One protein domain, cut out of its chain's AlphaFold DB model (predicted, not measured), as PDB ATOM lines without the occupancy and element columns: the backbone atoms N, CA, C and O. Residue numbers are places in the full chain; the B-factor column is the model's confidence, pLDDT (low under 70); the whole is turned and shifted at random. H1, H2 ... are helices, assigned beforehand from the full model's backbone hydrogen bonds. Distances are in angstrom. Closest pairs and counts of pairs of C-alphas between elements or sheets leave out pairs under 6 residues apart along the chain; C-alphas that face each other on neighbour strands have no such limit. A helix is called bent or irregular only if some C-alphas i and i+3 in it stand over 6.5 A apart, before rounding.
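Overview. This is residues 4 to 134 of the 135 residues of an uncharacterized protein of Shewanella baltica (UniProt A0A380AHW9). H2 and H3, a hairpin of helices side by side, make the middle of the model; the long bent helix H1 packs on one side of it and H5a on the other. Residues 4 to 22 and 125 to 134 stick out beyond the same end of this body. H1a, H2 and H3 form an up-and-down bundle, each running against the one before. The printed part has 131 residues with five named helices, H1 to H5 in order, and no named strand; its class is all helix, and it is loose, with a radius of gyration of the C-alphas of 18.6 A and spans of 62 by 33 by 21 A.

Arrangement. H1, residues 4 to 42, was assigned as one helix by its hydrogen bonds but is bent, C-alphas 31 and 34 being 6.9 A apart; its arms are H1a, residues 4 to 31, and H1b, residues 34 to 42. H2, residues 54 to 74, touches H1a with residues 65 to 73 alone, the closest C-alphas being Val 31 and Gly 65, 5.2 A. H3, residues 79 to 99, forms a helical hairpin with H2, at a shallow tilt of 15 degrees; the closest C-alphas are Gly 72 and Lys 82, 6.4 A. H4, residues 103 to 106, touches H3, closest at C-alphas 106 and 93, 4.7 A, with residues 92 to 97 of H3 alone. H5, residues 110 to 132, likewise assigned as one helix, is bent, C-alphas 119 and 122 being 6.8 A apart; its arms H5a, residues 110 to 119, and H5b, residues 122 to 132, stand at a steep tilt of 50 degrees. H5a touches H2, closest at the C-alphas of Leu 117 and Met 71, 6.9 A, while H5b touches no helix. Every O i to N i+4 pair is within hydrogen-bond range in H1b, H3, H5a and H5b, against 23 of 24 in H1a and 16 of 17 in H2; H4 is too short for one.

Along the chain. H1a runs 40.7 A from C-alpha 4 at (10.049, -54.560, 2.237). H2 is 29.7 A and H3 29.3 A long. H5b ends at C-alpha 132 at (26.055, -34.894, 17.550).

Size, cuts and confidence. The C-alphas of Leu 4 and Val 50 are the farthest apart, 64.4 A. The printed part has no cut; the link H1 to H2 is long. Mean pLDDT of the printed part is 72.2, with 41 residues under 70, among them 121 to 134.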
ATOM      1  N   LEU A   4      11.118 -55.511   2.531       81.44
ATOM      2  CA  LEU A   4      10.049 -54.560   2.237       81.44
ATOM      3  C   LEU A   4      10.046 -53.341   3.174       81.44
ATOM      4  O   LEU A   4       9.860 -52.221   2.700       81.44
ATOM      5  N   GLU A   5      10.323 -53.514   4.472       76.38
ATOM      6  CA  GLU A   5      10.442 -52.386   5.415       76.38
ATOM      7  C   GLU A   5      11.624 -51.487   5.048       76.38
ATOM      8  O   GLU A   5      11.501 -50.261   5.019       76.38
ATOM      9  N   ARG A   6      12.755 -52.095   4.670       73.69
ATOM     10  CA  ARG A   6      13.963 -51.362   4.270       73.69
ATOM     11  C   ARG A   6      13.761 -50.568   2.971       73.69
ATOM     12  O   ARG A   6      14.328 -49.485   2.812       73.69
ATOM     13  N   LEU A   7      12.953 -51.088   2.044       75.56
ATOM     14  CA  LEU A   7      12.561 -50.380   0.820       75.56
ATOM     15  C   LEU A   7      11.566 -49.248   1.111       75.56
ATOM     16  O   LEU A   7      11.704 -48.162   0.543       75.56
ATOM     17  N   ALA A   8      10.614 -49.455   2.024       78.31
ATOM     18  CA  ALA A   8       9.662 -48.427   2.439       78.31
ATOM     19  C   ALA A   8      10.344 -47.255   3.172       78.31
ATOM     20  O   ALA A   8      10.022 -46.092   2.910       78.31
ATOM     21  N   GLU A   9      11.322 -47.531   4.040       77.75
ATOM     22  CA  GLU A   9      12.139 -46.493   4.682       77.75
ATOM     23  C   GLU A   9      12.974 -45.704   3.672       77.75
ATOM     24  O   GLU A   9      12.980 -44.469   3.712       77.75
ATOM     25  N   LYS A  10      13.634 -46.387   2.726       70.56
ATOM     26  CA  LYS A  10      14.404 -45.715   1.669       70.56
ATOM     27  C   LYS A  10      13.530 -44.821   0.791       70.56
ATOM     28  O   LYS A  10      13.932 -43.693   0.509       70.56
ATOM     29  N   ASN A  11      12.331 -45.273   0.420       75.25
ATOM     30  CA  ASN A  11      11.398 -44.462  -0.365       75.25
ATOM     31  C   ASN A  11      10.936 -43.217   0.406       75.25
ATOM     32  O   ASN A  11      10.981 -42.112  -0.133       75.25
ATOM     33  N   LYS A  12      10.582 -43.358   1.693       74.31
ATOM     34  CA  LYS A  12      10.220 -42.210   2.546       74.31
ATOM     35  C   LYS A  12      11.368 -41.208   2.697       74.31
ATOM     36  O   LYS A  12      11.133 -39.998   2.687       74.31
ATOM     37  N   ALA A  13      12.603 -41.691   2.830       71.12
ATOM     38  CA  ALA A  13      13.785 -40.836   2.921       71.12
ATOM     39  C   ALA A  13      14.056 -40.087   1.603       71.12
ATOM     40  O   ALA A  13      14.290 -38.877   1.630       71.12
ATOM     41  N   GLN A  14      13.955 -40.769   0.455       70.38
ATOM     42  CA  GLN A  14      14.098 -40.143  -0.864       70.38
ATOM     43  C   GLN A  14      13.003 -39.116  -1.141       70.38
ATOM     44  O   GLN A  14      13.301 -38.022  -1.614       70.38
ATOM     45  N   GLU A  15      11.750 -39.419  -0.816       69.75
ATOM     46  CA  GLU A  15      10.642 -38.491  -1.030       69.75
ATOM     47  C   GLU A  15      10.793 -37.229  -0.171       69.75
ATOM     48  O   GLU A  15      10.582 -36.113  -0.652       69.75
ATOM     49  N   LYS A  16      11.250 -37.383   1.078       68.62
ATOM     50  CA  LYS A  16      11.572 -36.258   1.965       68.62
ATOM     51  C   LYS A  16      12.709 -35.396   1.410       68.62
ATOM     52  O   LYS A  16      12.593 -34.170   1.457       68.62
ATOM     53  N   HIS A  17      13.763 -36.014   0.871       66.62
ATOM     54  CA  HIS A  17      14.862 -35.296   0.220       66.62
ATOM     55  C   HIS A  17      14.389 -34.543  -1.021       66.62
ATOM     56  O   HIS A  17      14.595 -33.333  -1.110       66.62
ATOM     57  N   ARG A  18      13.642 -35.213  -1.905       67.06
ATOM     58  CA  ARG A  18      13.089 -34.620  -3.127       67.06
ATOM     59  C   ARG A  18      12.197 -33.421  -2.813       67.06
ATOM     60  O   ARG A  18      12.327 -32.360  -3.414       67.06
ATOM     61  N   ARG A  19      11.319 -33.536  -1.809       67.81
ATOM     62  CA  ARG A  19      10.479 -32.416  -1.343       67.81
ATOM     63  C   ARG A  19      11.277 -31.262  -0.744       67.81
ATOM     64  O   ARG A  19      10.711 -30.180  -0.595       67.81
ATOM     65  N   ASN A  20      12.496 -31.498  -0.270       69.38
ATOM     66  CA  ASN A  20      13.362 -30.453   0.263       69.38
ATOM     67  C   ASN A  20      14.103 -29.728  -0.859       69.38
ATOM     68  O   ASN A  20      14.137 -28.505  -0.850       69.38
ATOM     69  N   GLU A  21      14.595 -30.472  -1.848       72.69
ATOM     70  CA  GLU A  21      15.204 -29.911  -3.057       72.69
ATOM     71  C   GLU A  21      14.220 -29.024  -3.812       72.69
ATOM     72  O   GLU A  21      14.521 -27.856  -4.018       72.69
ATOM     73  N   TYR A  22      13.003 -29.503  -4.103       73.12
ATOM     74  CA  TYR A  22      11.986 -28.669  -4.757       73.12
ATOM     75  C   TYR A  22      11.703 -27.377  -3.981       73.12
ATOM     76  O   TYR A  22      11.587 -26.318  -4.582       73.12
ATOM     77  N   PHE A  23      11.627 -27.447  -2.647       70.88
ATOM     78  CA  PHE A  23      11.411 -26.263  -1.814       70.88
ATOM     79  C   PHE A  23      12.590 -25.287  -1.899       70.88
ATOM     80  O   PHE A  23      12.372 -24.091  -2.070       70.88
ATOM     81  N   LEU A  24      13.822 -25.792  -1.833       72.38
ATOM     82  CA  LEU A  24      15.032 -24.987  -1.974       72.38
ATOM     83  C   LEU A  24      15.110 -24.324  -3.355       72.38
ATOM     84  O   LEU A  24      15.391 -23.132  -3.450       72.38
ATOM     85  N   THR A  25      14.801 -25.066  -4.420       75.38
ATOM     86  CA  THR A  25      14.771 -24.540  -5.789       75.38
ATOM     87  C   THR A  25      13.699 -23.464  -5.947       75.38
ATOM     88  O   THR A  25      13.967 -22.427  -6.548       75.38
ATOM     89  N   THR A  26      12.506 -23.660  -5.376       74.00
ATOM     90  CA  THR A  26      11.448 -22.638  -5.375       74.00
ATOM     91  C   THR A  26      11.879 -21.376  -4.631       74.00
ATOM     92  O   THR A  26      11.652 -20.281  -5.133       74.00
ATOM     93  N   VAL A  27      12.537 -21.511  -3.476       73.94
ATOM     94  CA  VAL A  27      13.062 -20.365  -2.716       73.94
ATOM     95  C   VAL A  27      14.144 -19.627  -3.506       73.94
ATOM     96  O   VAL A  27      14.097 -18.404  -3.586       73.94
ATOM     97  N   MET A  28      15.079 -20.340  -4.142       74.25
ATOM     98  CA  MET A  28      16.099 -19.713  -4.994       74.25
ATOM     99  C   MET A  28      15.492 -18.977  -6.192       74.25
ATOM    100  O   MET A  28      15.917 -17.866  -6.499       74.25
ATOM    101  N   MET A  29      14.499 -19.574  -6.859       77.69
ATOM    102  CA  MET A  29      13.795 -18.923  -7.967       77.69
ATOM    103  C   MET A  29      13.078 -17.648  -7.520       77.69
ATOM    104  O   MET A  29      13.137 -16.650  -8.234       77.69
ATOM    105  N   LEU A  30      12.431 -17.670  -6.350       76.06
ATOM    106  CA  LEU A  30      11.786 -16.483  -5.794       76.06
ATOM    107  C   LEU A  30      12.809 -15.377  -5.526       76.06
ATOM    108  O   LEU A  30      12.660 -14.276  -6.040       76.06
ATOM    109  N   VAL A  31      13.916 -15.708  -4.859       74.69
ATOM    110  CA  VAL A  31      14.973 -14.742  -4.516       74.69
ATOM    111  C   VAL A  31      15.585 -14.074  -5.753       74.69
ATOM    112  O   VAL A  31      16.033 -12.930  -5.681       74.69
ATOM    113  N   LEU A  32      15.594 -14.766  -6.894       74.62
ATOM    114  CA  LEU A  32      16.038 -14.229  -8.182       74.62
ATOM    115  C   LEU A  32      14.951 -13.421  -8.913       74.62
ATOM    116  O   LEU A  32      15.273 -12.675  -9.837       74.62
ATOM    117  N   SER A  33      13.680 -13.533  -8.513       77.81
ATOM    118  CA  SER A  33      12.544 -12.849  -9.148       77.81
ATOM    119  C   SER A  33      12.708 -11.323  -9.223       77.81
ATOM    120  O   SER A  33      12.506 -10.774 -10.311       77.81
ATOM    121  N   PRO A  34      13.176 -10.618  -8.167       72.38
ATOM    122  CA  PRO A  34      13.379  -9.175  -8.220       72.38
ATOM    123  C   PRO A  34      14.372  -8.766  -9.312       72.38
ATOM    124  O   PRO A  34      14.164  -7.764  -9.986       72.38
ATOM    125  N   SER A  35      15.415  -9.563  -9.568       72.25
ATOM    126  CA  SER A  35      16.401  -9.272 -10.617       72.25
ATOM    127  C   SER A  35      15.776  -9.219 -12.015       72.25
ATOM    128  O   SER A  35      16.173  -8.376 -12.820       72.25
ATOM    129  N   PHE A  36      14.763 -10.047 -12.295       75.00
ATOM    130  CA  PHE A  36      14.031  -9.997 -13.564       75.00
ATOM    131  C   PHE A  36      13.198  -8.718 -13.699       75.00
ATOM    132  O   PHE A  36      13.160  -8.135 -14.782       75.00
ATOM    133  N   PHE A  37      12.588  -8.240 -12.609       73.75
ATOM    134  CA  PHE A  37      11.883  -6.954 -12.602       73.75
ATOM    135  C   PHE A  37      12.832  -5.782 -12.859       73.75
ATOM    136  O   PHE A  37      12.490  -4.885 -13.624       73.75
ATOM    137  N   GLY A  38      14.038  -5.811 -12.286       71.62
ATOM    138  CA  GLY A  38      15.047  -4.784 -12.547       71.62
ATOM    139  C   GLY A  38      15.463  -4.714 -14.018       71.62
ATOM    140  O   GLY A  38      15.538  -3.627 -14.580       71.62
ATOM    141  N   ILE A  39      15.656  -5.867 -14.664       74.12
ATOM    142  CA  ILE A  39      15.960  -5.936 -16.103       74.12
ATOM    143  C   ILE A  39      14.763  -5.460 -16.940       74.12
ATOM    144  O   ILE A  39      14.947  -4.729 -17.907       74.12
ATOM    145  N   ALA A  40      13.535  -5.837 -16.576       75.06
ATOM    146  CA  ALA A  40      12.335  -5.409 -17.298       75.06
ATOM    147  C   ALA A  40      12.137  -3.881 -17.254       75.06
ATOM    148  O   ALA A  40      11.715  -3.288 -18.246       75.06
ATOM    149  N   ILE A  41      12.474  -3.244 -16.131       72.69
ATOM    150  CA  ILE A  41      12.459  -1.783 -16.004       72.69
ATOM    151  C   ILE A  41      13.565  -1.147 -16.856       72.69
ATOM    152  O   ILE A  41      13.300  -0.199 -17.588       72.69
ATOM    153  N   ASP A  42      14.784  -1.690 -16.811       71.31
ATOM    154  CA  ASP A  42      15.936  -1.161 -17.558       71.31
ATOM    155  C   ASP A  42      15.755  -1.238 -19.084       71.31
ATOM    156  O   ASP A  42      16.080  -0.299 -19.807       71.31
ATOM    157  N   VAL A  43      15.151  -2.322 -19.583       75.19
ATOM    158  CA  VAL A  43      14.844  -2.513 -21.015       75.19
ATOM    159  C   VAL A  43      13.625  -1.681 -21.463       75.19
ATOM    160  O   VAL A  43      13.280  -1.666 -22.645       75.19
ATOM    161  N   GLY A  44      12.964  -0.964 -20.548       68.06
ATOM    162  CA  GLY A  44      11.822  -0.102 -20.860       68.06
ATOM    163  C   GLY A  44      10.509  -0.853 -21.108       68.06
ATOM    164  O   GLY A  44       9.576  -0.284 -21.666       68.06
ATOM    165  N   LEU A  45      10.411  -2.123 -20.692       68.62
ATOM    166  CA  LEU A  45       9.147  -2.880 -20.685       68.62
ATOM    167  C   LEU A  45       8.189  -2.388 -19.591       68.62
ATOM    168  O   LEU A  45       6.980  -2.593 -19.689       68.62
ATOM    169  N   ILE A  46       8.732  -1.767 -18.543       65.62
ATOM    170  CA  ILE A  46       7.993  -1.181 -17.426       65.62
ATOM    171  C   ILE A  46       8.480   0.258 -17.272       65.62
ATOM    172  O   ILE A  46       9.668   0.484 -17.052       65.62
ATOM    173  N   GLU A  47       7.573   1.232 -17.372       60.53
ATOM    174  CA  GLU A  47       7.928   2.633 -17.142       60.53
ATOM    175  C   GLU A  47       8.279   2.860 -15.667       60.53
ATOM    176  O   GLU A  47       7.473   2.612 -14.767       60.53
ATOM    177  N   SER A  48       9.498   3.342 -15.420       60.72
ATOM    178  CA  SER A  48       9.922   3.833 -14.111       60.72
ATOM    179  C   SER A  48       9.854   5.355 -14.086       60.72
ATOM    180  O   SER A  48      10.204   6.028 -15.053       60.72
ATOM    181  N   SER A  49       9.401   5.903 -12.963       55.28
ATOM    182  CA  SER A  49       9.185   7.338 -12.772       55.28
ATOM    183  C   SER A  49      10.477   8.146 -12.574       55.28
ATOM    184  O   SER A  49      10.412   9.374 -12.528       55.28
ATOM    185  N   VAL A  50      11.647   7.501 -12.436       58.75
ATOM    186  CA  VAL A  50      12.932   8.147 -12.089       58.75
ATOM    187  C   VAL A  50      14.114   7.406 -12.740       58.75
ATOM    188  O   VAL A  50      13.984   6.240 -13.092       58.75
ATOM    189  N   ASN A  51      15.277   8.070 -12.868       61.69
ATOM    190  CA  ASN A  51      16.565   7.503 -13.311       61.69
ATOM    191  C   ASN A  51      16.880   6.163 -12.619       61.69
ATOM    192  O   ASN A  51      17.445   6.116 -11.522       61.69
ATOM    193  N   PHE A  52      16.509   5.071 -13.279       66.62
ATOM    194  CA  PHE A  52      16.723   3.717 -12.808       66.62
ATOM    195  C   PHE A  52      18.167   3.304 -13.096       66.62
ATOM    196  O   PHE A  52      18.642   3.407 -14.223       66.62
ATOM    197  N   ASN A  53      18.883   2.847 -12.070       73.69
ATOM    198  CA  ASN A  53      20.226   2.307 -12.233       73.69
ATOM    199  C   ASN A  53      20.191   0.803 -11.960       73.69
ATOM    200  O   ASN A  53      20.126   0.381 -10.800       73.69
ATOM    201  N   LEU A  54      20.268   0.007 -13.028       72.06
ATOM    202  CA  LEU A  54      20.247  -1.454 -12.967       72.06
ATOM    203  C   LEU A  54      21.314  -2.024 -12.025       72.06
ATOM    204  O   LEU A  54      21.042  -2.974 -11.294       72.06
ATOM    205  N   TRP A  55      22.510  -1.429 -11.993       75.44
ATOM    206  CA  TRP A  55      23.589  -1.882 -11.114       75.44
ATOM    207  C   TRP A  55      23.237  -1.682  -9.647       75.44
ATOM    208  O   TRP A  55      23.404  -2.599  -8.846       75.44
ATOM    209  N   LEU A  56      22.704  -0.509  -9.296       76.12
ATOM    210  CA  LEU A  56      22.284  -0.209  -7.927       76.12
ATOM    211  C   LEU A  56      21.106  -1.100  -7.508       76.12
ATOM    212  O   LEU A  56      21.064  -1.602  -6.383       76.12
ATOM    213  N   TYR A  57      20.185  -1.345  -8.441       76.81
ATOM    214  CA  TYR A  57      19.049  -2.225  -8.227       76.81
ATOM    215  C   TYR A  57      19.485  -3.673  -7.987       76.81
ATOM    216  O   TYR A  57      19.069  -4.283  -7.002       76.81
ATOM    217  N   GLY A  58      20.359  -4.204  -8.845       77.50
ATOM    218  CA  GLY A  58      20.902  -5.556  -8.728       77.50
ATOM    219  C   GLY A  58      21.698  -5.757  -7.440       77.50
ATOM    220  O   GLY A  58      21.561  -6.791  -6.789       77.50
ATOM    221  N   LEU A  59      22.465  -4.748  -7.018       80.12
ATOM    222  CA  LEU A  59      23.214  -4.786  -5.761       80.12
ATOM    223  C   LEU A  59      22.266  -4.812  -4.550       80.12
ATOM    224  O   LEU A  59      22.457  -5.617  -3.641       80.12
ATOM    225  N   GLY A  60      21.189  -4.018  -4.579       76.94
ATOM    226  CA  GLY A  60      20.119  -4.071  -3.578       76.94
ATOM    227  C   GLY A  60      19.404  -5.426  -3.543       76.94
ATOM    228  O   GLY A  60      19.215  -5.991  -2.466       76.94
ATOM    229  N   ALA A  61      19.072  -5.983  -4.710       79.62
ATOM    230  CA  ALA A  61      18.431  -7.291  -4.831       79.62
ATOM    231  C   ALA A  61      19.325  -8.421  -4.293       79.62
ATOM    232  O   ALA A  61      18.833  -9.301  -3.595       79.62
ATOM    233  N   LEU A  62      20.639  -8.368  -4.529       81.19
ATOM    234  CA  LEU A  62      21.597  -9.313  -3.944       81.19
ATOM    235  C   LEU A  62      21.710  -9.146  -2.425       81.19
ATOM    236  O   LEU A  62      21.647 -10.136  -1.695       81.19
ATOM    237  N   CYS A  63      21.840  -7.907  -1.939       79.50
ATOM    238  CA  CYS A  63      21.923  -7.609  -0.507       79.50
ATOM    239  C   CYS A  63      20.650  -7.981   0.257       79.50
ATOM    240  O   CYS A  63      20.738  -8.308   1.437       79.50
ATOM    241  N   PHE A  64      19.484  -7.944  -0.383       79.00
ATOM    242  CA  PHE A  64      18.228  -8.402   0.206       79.00
ATOM    243  C   PHE A  64      18.063  -9.919   0.069       79.00
ATOM    244  O   PHE A  64      17.769 -10.611   1.044       79.00
ATOM    245  N   GLY A  65      18.309 -10.445  -1.129       76.06
ATOM    246  CA  GLY A  65      18.074 -11.833  -1.498       76.06
ATOM    247  C   GLY A  65      18.985 -12.832  -0.791       76.06
ATOM    248  O   GLY A  65      18.511 -13.875  -0.351       76.06
ATOM    249  N   LEU A  66      20.273 -12.518  -0.616       78.31
ATOM    250  CA  LEU A  66      21.228 -13.416   0.049       78.31
ATOM    251  C   LEU A  66      20.868 -13.670   1.527       78.31
ATOM    252  O   LEU A  66      20.733 -14.838   1.905       78.31
ATOM    253  N   PRO A  67      20.660 -12.636   2.371       75.06
ATOM    254  CA  PRO A  67      20.171 -12.836   3.730       75.06
ATOM    255  C   PRO A  67      18.813 -13.522   3.759       75.06
ATOM    256  O   PRO A  67      18.625 -14.430   4.561       75.06
ATOM    257  N   LEU A  68      17.884 -13.145   2.874       74.69
ATOM    258  CA  LEU A  68      16.545 -13.731   2.842       74.69
ATOM    259  C   LEU A  68      16.580 -15.230   2.503       74.69
ATOM    260  O   LEU A  68      15.885 -16.013   3.149       74.69
ATOM    261  N   ALA A  69      17.431 -15.644   1.561       74.44
ATOM    262  CA  ALA A  69      17.656 -17.045   1.214       74.44
ATOM    263  C   ALA A  69      18.263 -17.826   2.387       74.44
ATOM    264  O   ALA A  69      17.750 -18.881   2.767       74.44
ATOM    265  N   ALA A  70      19.315 -17.279   3.006       73.12
ATOM    266  CA  ALA A  70      19.959 -17.891   4.167       73.12
ATOM    267  C   ALA A  70      18.982 -18.027   5.351       73.12
ATOM    268  O   ALA A  70      18.903 -19.072   5.995       73.12
ATOM    269  N   MET A  71      18.185 -16.989   5.612       71.06
ATOM    270  CA  MET A  71      17.159 -16.981   6.659       71.06
ATOM    271  C   MET A  71      16.012 -17.944   6.340       71.06
ATOM    272  O   MET A  71      15.523 -18.631   7.237       71.06
ATOM    273  N   GLY A  72      15.594 -18.028   5.077       68.44
ATOM    274  CA  GLY A  72      14.572 -18.958   4.607       68.44
ATOM    275  C   GLY A  72      14.939 -20.415   4.881       68.44
ATOM    276  O   GLY A  72      14.067 -21.201   5.262       68.44
ATOM    277  N   ASP A  73      16.219 -20.767   4.778       67.00
ATOM    278  CA  ASP A  73      16.710 -22.099   5.133       67.00
ATOM    279  C   ASP A  73      16.755 -22.302   6.662       67.00
ATOM    280  O   ASP A  73      16.159 -23.246   7.187       67.00
ATOM    281  N   LEU A  74      17.337 -21.343   7.392       66.12
ATOM    282  CA  LEU A  74      17.574 -21.417   8.843       66.12
ATOM    283  C   LEU A  74      16.316 -21.335   9.726       66.12
ATOM    284  O   LEU A  74      16.303 -21.898  10.820       66.12
ATOM    285  N   LEU A  75      15.263 -20.628   9.307       69.56
ATOM    286  CA  LEU A  75      14.064 -20.452  10.135       69.56
ATOM    287  C   LEU A  75      13.372 -21.801  10.406       69.56
ATOM    288  O   LEU A  75      13.173 -22.613   9.513       69.56
ATOM    289  N   LEU A  76      12.907 -22.035  11.628       65.88
ATOM    290  CA  LEU A  76      12.181 -23.247  12.034       65.88
ATOM    291  C   LEU A  76      10.674 -23.196  11.702       65.88
ATOM    292  O   LEU A  76       9.909 -24.060  12.128       65.88
ATOM    293  N   PHE A  77      10.225 -22.185  10.954       67.94
ATOM    294  CA  PHE A  77       8.816 -22.002  10.604       67.94
ATOM    295  C   PHE A  77       8.284 -23.050   9.617       67.94
ATOM    296  O   PHE A  77       9.011 -23.608   8.790       67.94
ATOM    297  N   THR A  78       6.966 -23.263   9.658       71.94
ATOM    298  CA  THR A  78       6.228 -24.072   8.683       71.94
ATOM    299  C   THR A  78       6.492 -23.568   7.263       71.94
ATOM    300  O   THR A  78       6.452 -22.363   7.015       71.94
ATOM    301  N   ARG A  79       6.715 -24.483   6.307       71.50
ATOM    302  CA  ARG A  79       7.065 -24.158   4.905       71.50
ATOM    303  C   ARG A  79       6.160 -23.104   4.257       71.50
ATOM    304  O   ARG A  79       6.656 -22.244   3.544       71.50
ATOM    305  N   TRP A  80       4.856 -23.149   4.526       72.31
ATOM    306  CA  TRP A  80       3.894 -22.169   4.014       72.31
ATOM    307  C   TRP A  80       4.104 -20.768   4.576       72.31
ATOM    308  O   TRP A  80       4.009 -19.797   3.839       72.31
ATOM    309  N   LEU A  81       4.431 -20.664   5.864       75.69
ATOM    310  CA  LEU A  81       4.665 -19.388   6.529       75.69
ATOM    311  C   LEU A  81       5.975 -18.753   6.042       75.69
ATOM    312  O   LEU A  81       6.034 -17.542   5.852       75.69
ATOM    313  N   LYS A  82       6.987 -19.587   5.752       75.75
ATOM    314  CA  LYS A  82       8.211 -19.160   5.060       75.75
ATOM    315  C   LYS A  82       7.896 -18.604   3.675       75.75
ATOM    316  O   LYS A  82       8.311 -17.495   3.382       75.75
ATOM    317  N   LEU A  83       7.139 -19.340   2.857       76.75
ATOM    318  CA  LEU A  83       6.756 -18.899   1.509       76.75
ATOM    319  C   LEU A  83       5.940 -17.604   1.532       76.75
ATOM    320  O   LEU A  83       6.264 -16.682   0.797       76.75
ATOM    321  N   LEU A  84       4.928 -17.504   2.398       82.19
ATOM    322  CA  LEU A  84       4.123 -16.288   2.547       82.19
ATOM    323  C   LEU A  84       4.971 -15.089   2.973       82.19
ATOM    324  O   LEU A  84       4.838 -14.016   2.395       82.19
ATOM    325  N   GLY A  85       5.854 -15.277   3.958       80.38
ATOM    326  CA  GLY A  85       6.771 -14.229   4.399       80.38
ATOM    327  C   GLY A  85       7.736 -13.802   3.295       80.38
ATOM    328  O   GLY A  85       7.981 -12.612   3.135       80.38
ATOM    329  N   LEU A  86       8.231 -14.758   2.505       78.94
ATOM    330  CA  LEU A  86       9.173 -14.513   1.416       78.94
ATOM    331  C   LEU A  86       8.500 -13.765   0.255       78.94
ATOM    332  O   LEU A  86       9.019 -12.742  -0.175       78.94
ATOM    333  N   ILE A  87       7.291 -14.175  -0.146       81.50
ATOM    334  CA  ILE A  87       6.473 -13.462  -1.145       81.50
ATOM    335  C   ILE A  87       6.139 -12.045  -0.665       81.50
ATOM    336  O   ILE A  87       6.290 -11.087  -1.416       81.50
ATOM    337  N   ALA A  88       5.696 -11.888   0.586       83.69
ATOM    338  CA  ALA A  88       5.357 -10.574   1.128       83.69
ATOM    339  C   ALA A  88       6.582  -9.645   1.178       83.69
ATOM    340  O   ALA A  88       6.474  -8.473   0.820       83.69
ATOM    341  N   ALA A  89       7.741 -10.169   1.582       82.31
ATOM    342  CA  ALA A  89       8.998  -9.432   1.641       82.31
ATOM    343  C   ALA A  89       9.513  -9.046   0.243       82.31
ATOM    344  O   ALA A  89       9.963  -7.918   0.061       82.31
ATOM    345  N   GLU A  90       9.398  -9.936  -0.746       79.69
ATOM    346  CA  GLU A  90       9.746  -9.643  -2.140       79.69
ATOM    347  C   GLU A  90       8.822  -8.602  -2.763       79.69
ATOM    348  O   GLU A  90       9.311  -7.620  -3.314       79.69
ATOM    349  N   CYS A  91       7.502  -8.758  -2.631       82.75
ATOM    350  CA  CYS A  91       6.543  -7.766  -3.120       82.75
ATOM    351  C   CYS A  91       6.794  -6.393  -2.484       82.75
ATOM    352  O   CYS A  91       6.750  -5.374  -3.173       82.75
ATOM    353  N   TRP A  92       7.102  -6.361  -1.184       85.69
ATOM    354  CA  TRP A  92       7.459  -5.134  -0.478       85.69
ATOM    355  C   TRP A  92       8.746  -4.517  -1.023       85.69
ATOM    356  O   TRP A  92       8.782  -3.320  -1.316       85.69
ATOM    357  N   PHE A  93       9.792  -5.330  -1.188       82.75
ATOM    358  CA  PHE A  93      11.066  -4.885  -1.734       82.75
ATOM    359  C   PHE A  93      10.888  -4.327  -3.146       82.75
ATOM    360  O   PHE A  93      11.258  -3.186  -3.389       82.75
ATOM    361  N   VAL A  94      10.253  -5.071  -4.054       79.19
ATOM    362  CA  VAL A  94      10.014  -4.632  -5.437       79.19
ATOM    363  C   VAL A  94       9.199  -3.338  -5.461       79.19
ATOM    364  O   VAL A  94       9.570  -2.408  -6.169       79.19
ATOM    365  N   TYR A  95       8.148  -3.215  -4.651       78.44
ATOM    366  CA  TYR A  95       7.339  -1.996  -4.609       78.44
ATOM    367  C   TYR A  95       8.138  -0.769  -4.128       78.44
ATOM    368  O   TYR A  95       8.174   0.258  -4.808       78.44
ATOM    369  N   PHE A  96       8.821  -0.862  -2.984       78.44
ATOM    370  CA  PHE A  96       9.538   0.286  -2.412       78.44
ATOM    371  C   PHE A  96      10.851   0.611  -3.129       78.44
ATOM    372  O   PHE A  96      11.230   1.780  -3.213       78.44
ATOM    373  N   TRP A  97      11.534  -0.406  -3.648       75.12
ATOM    374  CA  TRP A  97      12.829  -0.264  -4.306       75.12
ATOM    375  C   TRP A  97      12.689   0.079  -5.795       75.12
ATOM    376  O   TRP A  97      13.405   0.949  -6.279       75.12
ATOM    377  N   ALA A  98      11.751  -0.548  -6.518       69.69
ATOM    378  CA  ALA A  98      11.590  -0.339  -7.960       69.69
ATOM    379  C   ALA A  98      10.721   0.881  -8.312       69.69
ATOM    380  O   ALA A  98      11.041   1.597  -9.257       69.69
ATOM    381  N   PHE A  99       9.638   1.127  -7.563       68.62
ATOM    382  CA  PHE A  99       8.668   2.183  -7.897       68.62
ATOM    383  C   PHE A  99       8.823   3.456  -7.063       68.62
ATOM    384  O   PHE A  99       8.555   4.545  -7.563       68.62
ATOM    385  N   GLN A 100       9.230   3.340  -5.797       68.12
ATOM    386  CA  GLN A 100       9.306   4.484  -4.878       68.12
ATOM    387  C   GLN A 100      10.742   4.979  -4.624       68.12
ATOM    388  O   GLN A 100      10.898   6.023  -4.000       68.12
ATOM    389  N   MET A 101      11.790   4.259  -5.070       63.47
ATOM    390  CA  MET A 101      13.215   4.569  -4.791       63.47
ATOM    391  C   MET A 101      13.512   4.832  -3.296       63.47
ATOM    392  O   MET A 101      14.505   5.459  -2.926       63.47
ATOM    393  N   GLN A 102      12.656   4.335  -2.400       64.88
ATOM    394  CA  GLN A 102      12.721   4.615  -0.972       64.88
ATOM    395  C   GLN A 102      13.576   3.535  -0.309       64.88
ATOM    396  O   GLN A 102      13.074   2.605   0.334       64.88
ATOM    397  N   SER A 103      14.891   3.670  -0.480       69.25
ATOM    398  CA  SER A 103      15.879   2.647  -0.134       69.25
ATOM    399  C   SER A 103      15.772   2.140   1.299       69.25
ATOM    400  O   SER A 103      15.960   0.961   1.567       69.25
ATOM    401  N   TRP A 104      15.422   3.021   2.232       70.25
ATOM    402  CA  TRP A 104      15.357   2.680   3.648       70.25
ATOM    403  C   TRP A 104      14.152   1.798   4.001       70.25
ATOM    404  O   TRP A 104      14.274   0.883   4.814       70.25
ATOM    405  N   LEU A 105      12.996   2.045   3.371       77.50
ATOM    406  CA  LEU A 105      11.761   1.304   3.651       77.50
ATOM    407  C   LEU A 105      11.771  -0.101   3.040       77.50
ATOM    408  O   LEU A 105      11.139  -1.006   3.587       77.50
ATOM    409  N   ALA A 106      12.508  -0.294   1.945       75.06
ATOM    410  CA  ALA A 106      12.618  -1.585   1.269       75.06
ATOM    411  C   ALA A 106      13.265  -2.670   2.153       75.06
ATOM    412  O   ALA A 106      12.914  -3.841   2.041       75.06
ATOM    413  N   PHE A 107      14.157  -2.287   3.074       76.38
ATOM    414  CA  PHE A 107      14.860  -3.223   3.963       76.38
ATOM    415  C   PHE A 107      14.174  -3.449   5.316       76.38
ATOM    416  O   PHE A 107      14.611  -4.312   6.075       76.38
ATOM    417  N   ILE A 108      13.089  -2.732   5.631       82.06
ATOM    418  CA  ILE A 108      12.353  -2.910   6.896       82.06
ATOM    419  C   ILE A 108      11.950  -4.372   7.146       82.06
ATOM    420  O   ILE A 108      12.153  -4.833   8.271       82.06
ATOM    421  N   PRO A 109      11.455  -5.141   6.153       76.94
ATOM    422  CA  PRO A 109      11.075  -6.536   6.367       76.94
ATOM    423  C   PRO A 109      12.231  -7.438   6.822       76.94
ATOM    424  O   PRO A 109      11.982  -8.435   7.496       76.94
ATOM    425  N   LEU A 110      13.493  -7.091   6.526       73.69
ATOM    426  CA  LEU A 110      14.645  -7.868   6.998       73.69
ATOM    427  C   LEU A 110      14.817  -7.788   8.515       73.69
ATOM    428  O   LEU A 110      15.264  -8.760   9.117       73.69
ATOM    429  N   GLY A 111      14.457  -6.667   9.145       80.31
ATOM    430  CA  GLY A 111      14.609  -6.475  10.590       80.31
ATOM    431  C   GLY A 111      13.857  -7.534  11.412       80.31
ATOM    432  O   GLY A 111      14.489  -8.272  12.173       80.31
ATOM    433  N   PRO A 112      12.531  -7.680  11.242       78.69
ATOM    434  CA  PRO A 112      11.738  -8.710  11.912       78.69
ATOM    435  C   PRO A 112      12.227 -10.134  11.632       78.69
ATOM    436  O   PRO A 112      12.243 -10.971  12.538       78.69
ATOM    437  N   VAL A 113      12.657 -10.411  10.396       74.62
ATOM    438  CA  VAL A 113      13.184 -11.727  10.000       74.62
ATOM    439  C   VAL A 113      14.506 -12.012  10.720       74.62
ATOM    440  O   VAL A 113      14.690 -13.104  11.261       74.62
ATOM    441  N   PHE A 114      15.391 -11.018  10.819       77.19
ATOM    442  CA  PHE A 114      16.658 -11.121  11.540       77.19
ATOM    443  C   PHE A 114      16.447 -11.323  13.047       77.19
ATOM    444  O   PHE A 114      17.093 -12.180  13.648       77.19
ATOM    445  N   ILE A 115      15.505 -10.596  13.658       79.56
ATOM    446  CA  ILE A 115      15.145 -10.768  15.076       79.56
ATOM    447  C   ILE A 115      14.607 -12.184  15.322       79.56
ATOM    448  O   ILE A 115      15.047 -12.858  16.255       79.56
ATOM    449  N   CYS A 116      13.709 -12.674  14.461       76.25
ATOM    450  CA  CYS A 116      13.219 -14.051  14.536       76.25
ATOM    451  C   CYS A 116      14.363 -15.067  14.456       76.25
ATOM    452  O   CYS A 116      14.389 -16.026  15.229       76.25
ATOM    453  N   LEU A 117      15.323 -14.854  13.553       73.38
ATOM    454  CA  LEU A 117      16.475 -15.737  13.409       73.38
ATOM    455  C   LEU A 117      17.381 -15.718  14.649       73.38
ATOM    456  O   LEU A 117      17.797 -16.781  15.104       73.38
ATOM    457  N   GLN A 118      17.637 -14.549  15.240       74.75
ATOM    458  CA  GLN A 118      18.420 -14.425  16.479       74.75
ATOM    459  C   GLN A 118      17.772 -15.179  17.650       74.75
ATOM    460  O   GLN A 118      18.461 -15.854  18.414       74.75
ATOM    461  N   ILE A 119      16.440 -15.142  17.755       77.38
ATOM    462  CA  ILE A 119      15.683 -15.903  18.763       77.38
ATOM    463  C   ILE A 119      15.762 -17.419  18.494       77.38
ATOM    464  O   ILE A 119      15.785 -18.219  19.431       77.38
ATOM    465  N   GLN A 120      15.810 -17.834  17.225       70.88
ATOM    466  CA  GLN A 120      15.812 -19.249  16.830       70.88
ATOM    467  C   GLN A 120      17.213 -19.885  16.795       70.88
ATOM    468  O   GLN A 120      17.331 -21.085  17.051       70.88
ATOM    469  N   MET A 121      18.279 -19.106  16.578       68.06
ATOM    470  CA  MET A 121      19.682 -19.548  16.628       68.06
ATOM    471  C   MET A 121      20.037 -20.439  17.834       68.06
ATOM    472  O   MET A 121      20.662 -21.484  17.626       68.06
ATOM    473  N   PRO A 122      19.668 -20.103  19.088       64.94
ATOM    474  CA  PRO A 122      19.964 -20.963  20.234       64.94
ATOM    475  C   PRO A 122      19.266 -22.328  20.155       64.94
ATOM    476  O   PRO A 122      19.843 -23.323  20.590       64.94
ATOM    477  N   ARG A 123      18.073 -22.414  19.548       64.56
ATOM    478  CA  ARG A 123      17.368 -23.692  19.353       64.56
ATOM    479  C   ARG A 123      17.983 -24.541  18.244       64.56
ATOM    480  O   ARG A 123      18.064 -25.755  18.405       64.56
ATOM    481  N   ILE A 124      18.477 -23.914  17.178       66.69
ATOM    482  CA  ILE A 124      19.206 -24.600  16.098       66.69
ATOM    483  C   ILE A 124      20.508 -25.202  16.652       66.69
ATOM    484  O   ILE A 124      20.752 -26.397  16.500       66.69
ATOM    485  N   LYS A 125      21.281 -24.421  17.424       62.75
ATOM    486  CA  LYS A 125      22.502 -24.910  18.098       62.75
ATOM    487  C   LYS A 125      22.232 -26.060  19.075       62.75
ATOM    488  O   LYS A 125      23.081 -26.933  19.235       62.75
ATOM    489  N   GLN A 126      21.077 -26.070  19.744       60.75
ATOM    490  CA  GLN A 126      20.683 -27.176  20.624       60.75
ATOM    491  C   GLN A 126      20.296 -28.441  19.846       60.75
ATOM    492  O   GLN A 126      20.644 -29.538  20.278       60.75
ATOM    493  N   GLN A 127      19.623 -28.311  18.700       60.12
ATOM    494  CA  GLN A 127      19.285 -29.455  17.849       60.12
ATOM    495  C   GLN A 127      20.523 -30.099  17.213       60.12
ATOM    496  O   GLN A 127      20.602 -31.328  17.181       60.12
ATOM    497  N   ASP A 128      21.502 -29.303  16.780       59.66
ATOM    498  CA  ASP A 128      22.756 -29.831  16.229       59.66
ATOM    499  C   ASP A 128      23.611 -30.526  17.293       59.66
ATOM    500  O   ASP A 128      24.101 -31.630  17.055       59.66
ATOM    501  N   LYS A 129      23.712 -29.959  18.505       57.88
ATOM    502  CA  LYS A 129      24.387 -30.634  19.629       57.88
ATOM    503  C   LYS A 129      23.696 -31.938  20.030       57.88
ATOM    504  O   LYS A 129      24.371 -32.910  20.349       57.88
ATOM    505  N   CYS A 130      22.364 -31.975  20.008       53.62
ATOM    506  CA  CYS A 130      21.608 -33.188  20.314       53.62
ATOM    507  C   CYS A 130      21.825 -34.273  19.246       53.62
ATOM    508  O   CYS A 130      22.011 -35.431  19.592       53.62
ATOM    509  N   LYS A 131      21.899 -33.905  17.957       52.62
ATOM    510  CA  LYS A 131      22.262 -34.842  16.880       52.62
ATOM    511  C   LYS A 131      23.702 -35.345  16.983       52.62
ATOM    512  O   LYS A 131      23.925 -36.523  16.740       52.62
ATOM    513  N   GLN A 132      24.657 -34.488  17.348       56.12
ATOM    514  CA  GLN A 132      26.055 -34.894  17.550       56.12
ATOM    515  C   GLN A 132      26.256 -35.813  18.760       56.12
ATOM    516  O   GLN A 132      27.173 -36.613  18.730       56.12
ATOM    517  N   ASN A 133      25.410 -35.735  19.791       52.41
ATOM    518  CA  ASN A 133      25.471 -36.633  20.956       52.41
ATOM    519  C   ASN A 133      24.792 -37.999  20.734       52.41
ATOM    520  O   ASN A 133      24.811 -38.834  21.635       52.41
ATOM    521  N   ILE A 134      24.135 -38.207  19.589       52.31
ATOM    522  CA  ILE A 134      23.459 -39.467  19.230       52.31
ATOM    523  C   ILE A 134      24.299 -40.283  18.220       52.31
ATOM    524  O   ILE A 134      23.983 -41.444  17.963       52.31
TER     525      ILE A 134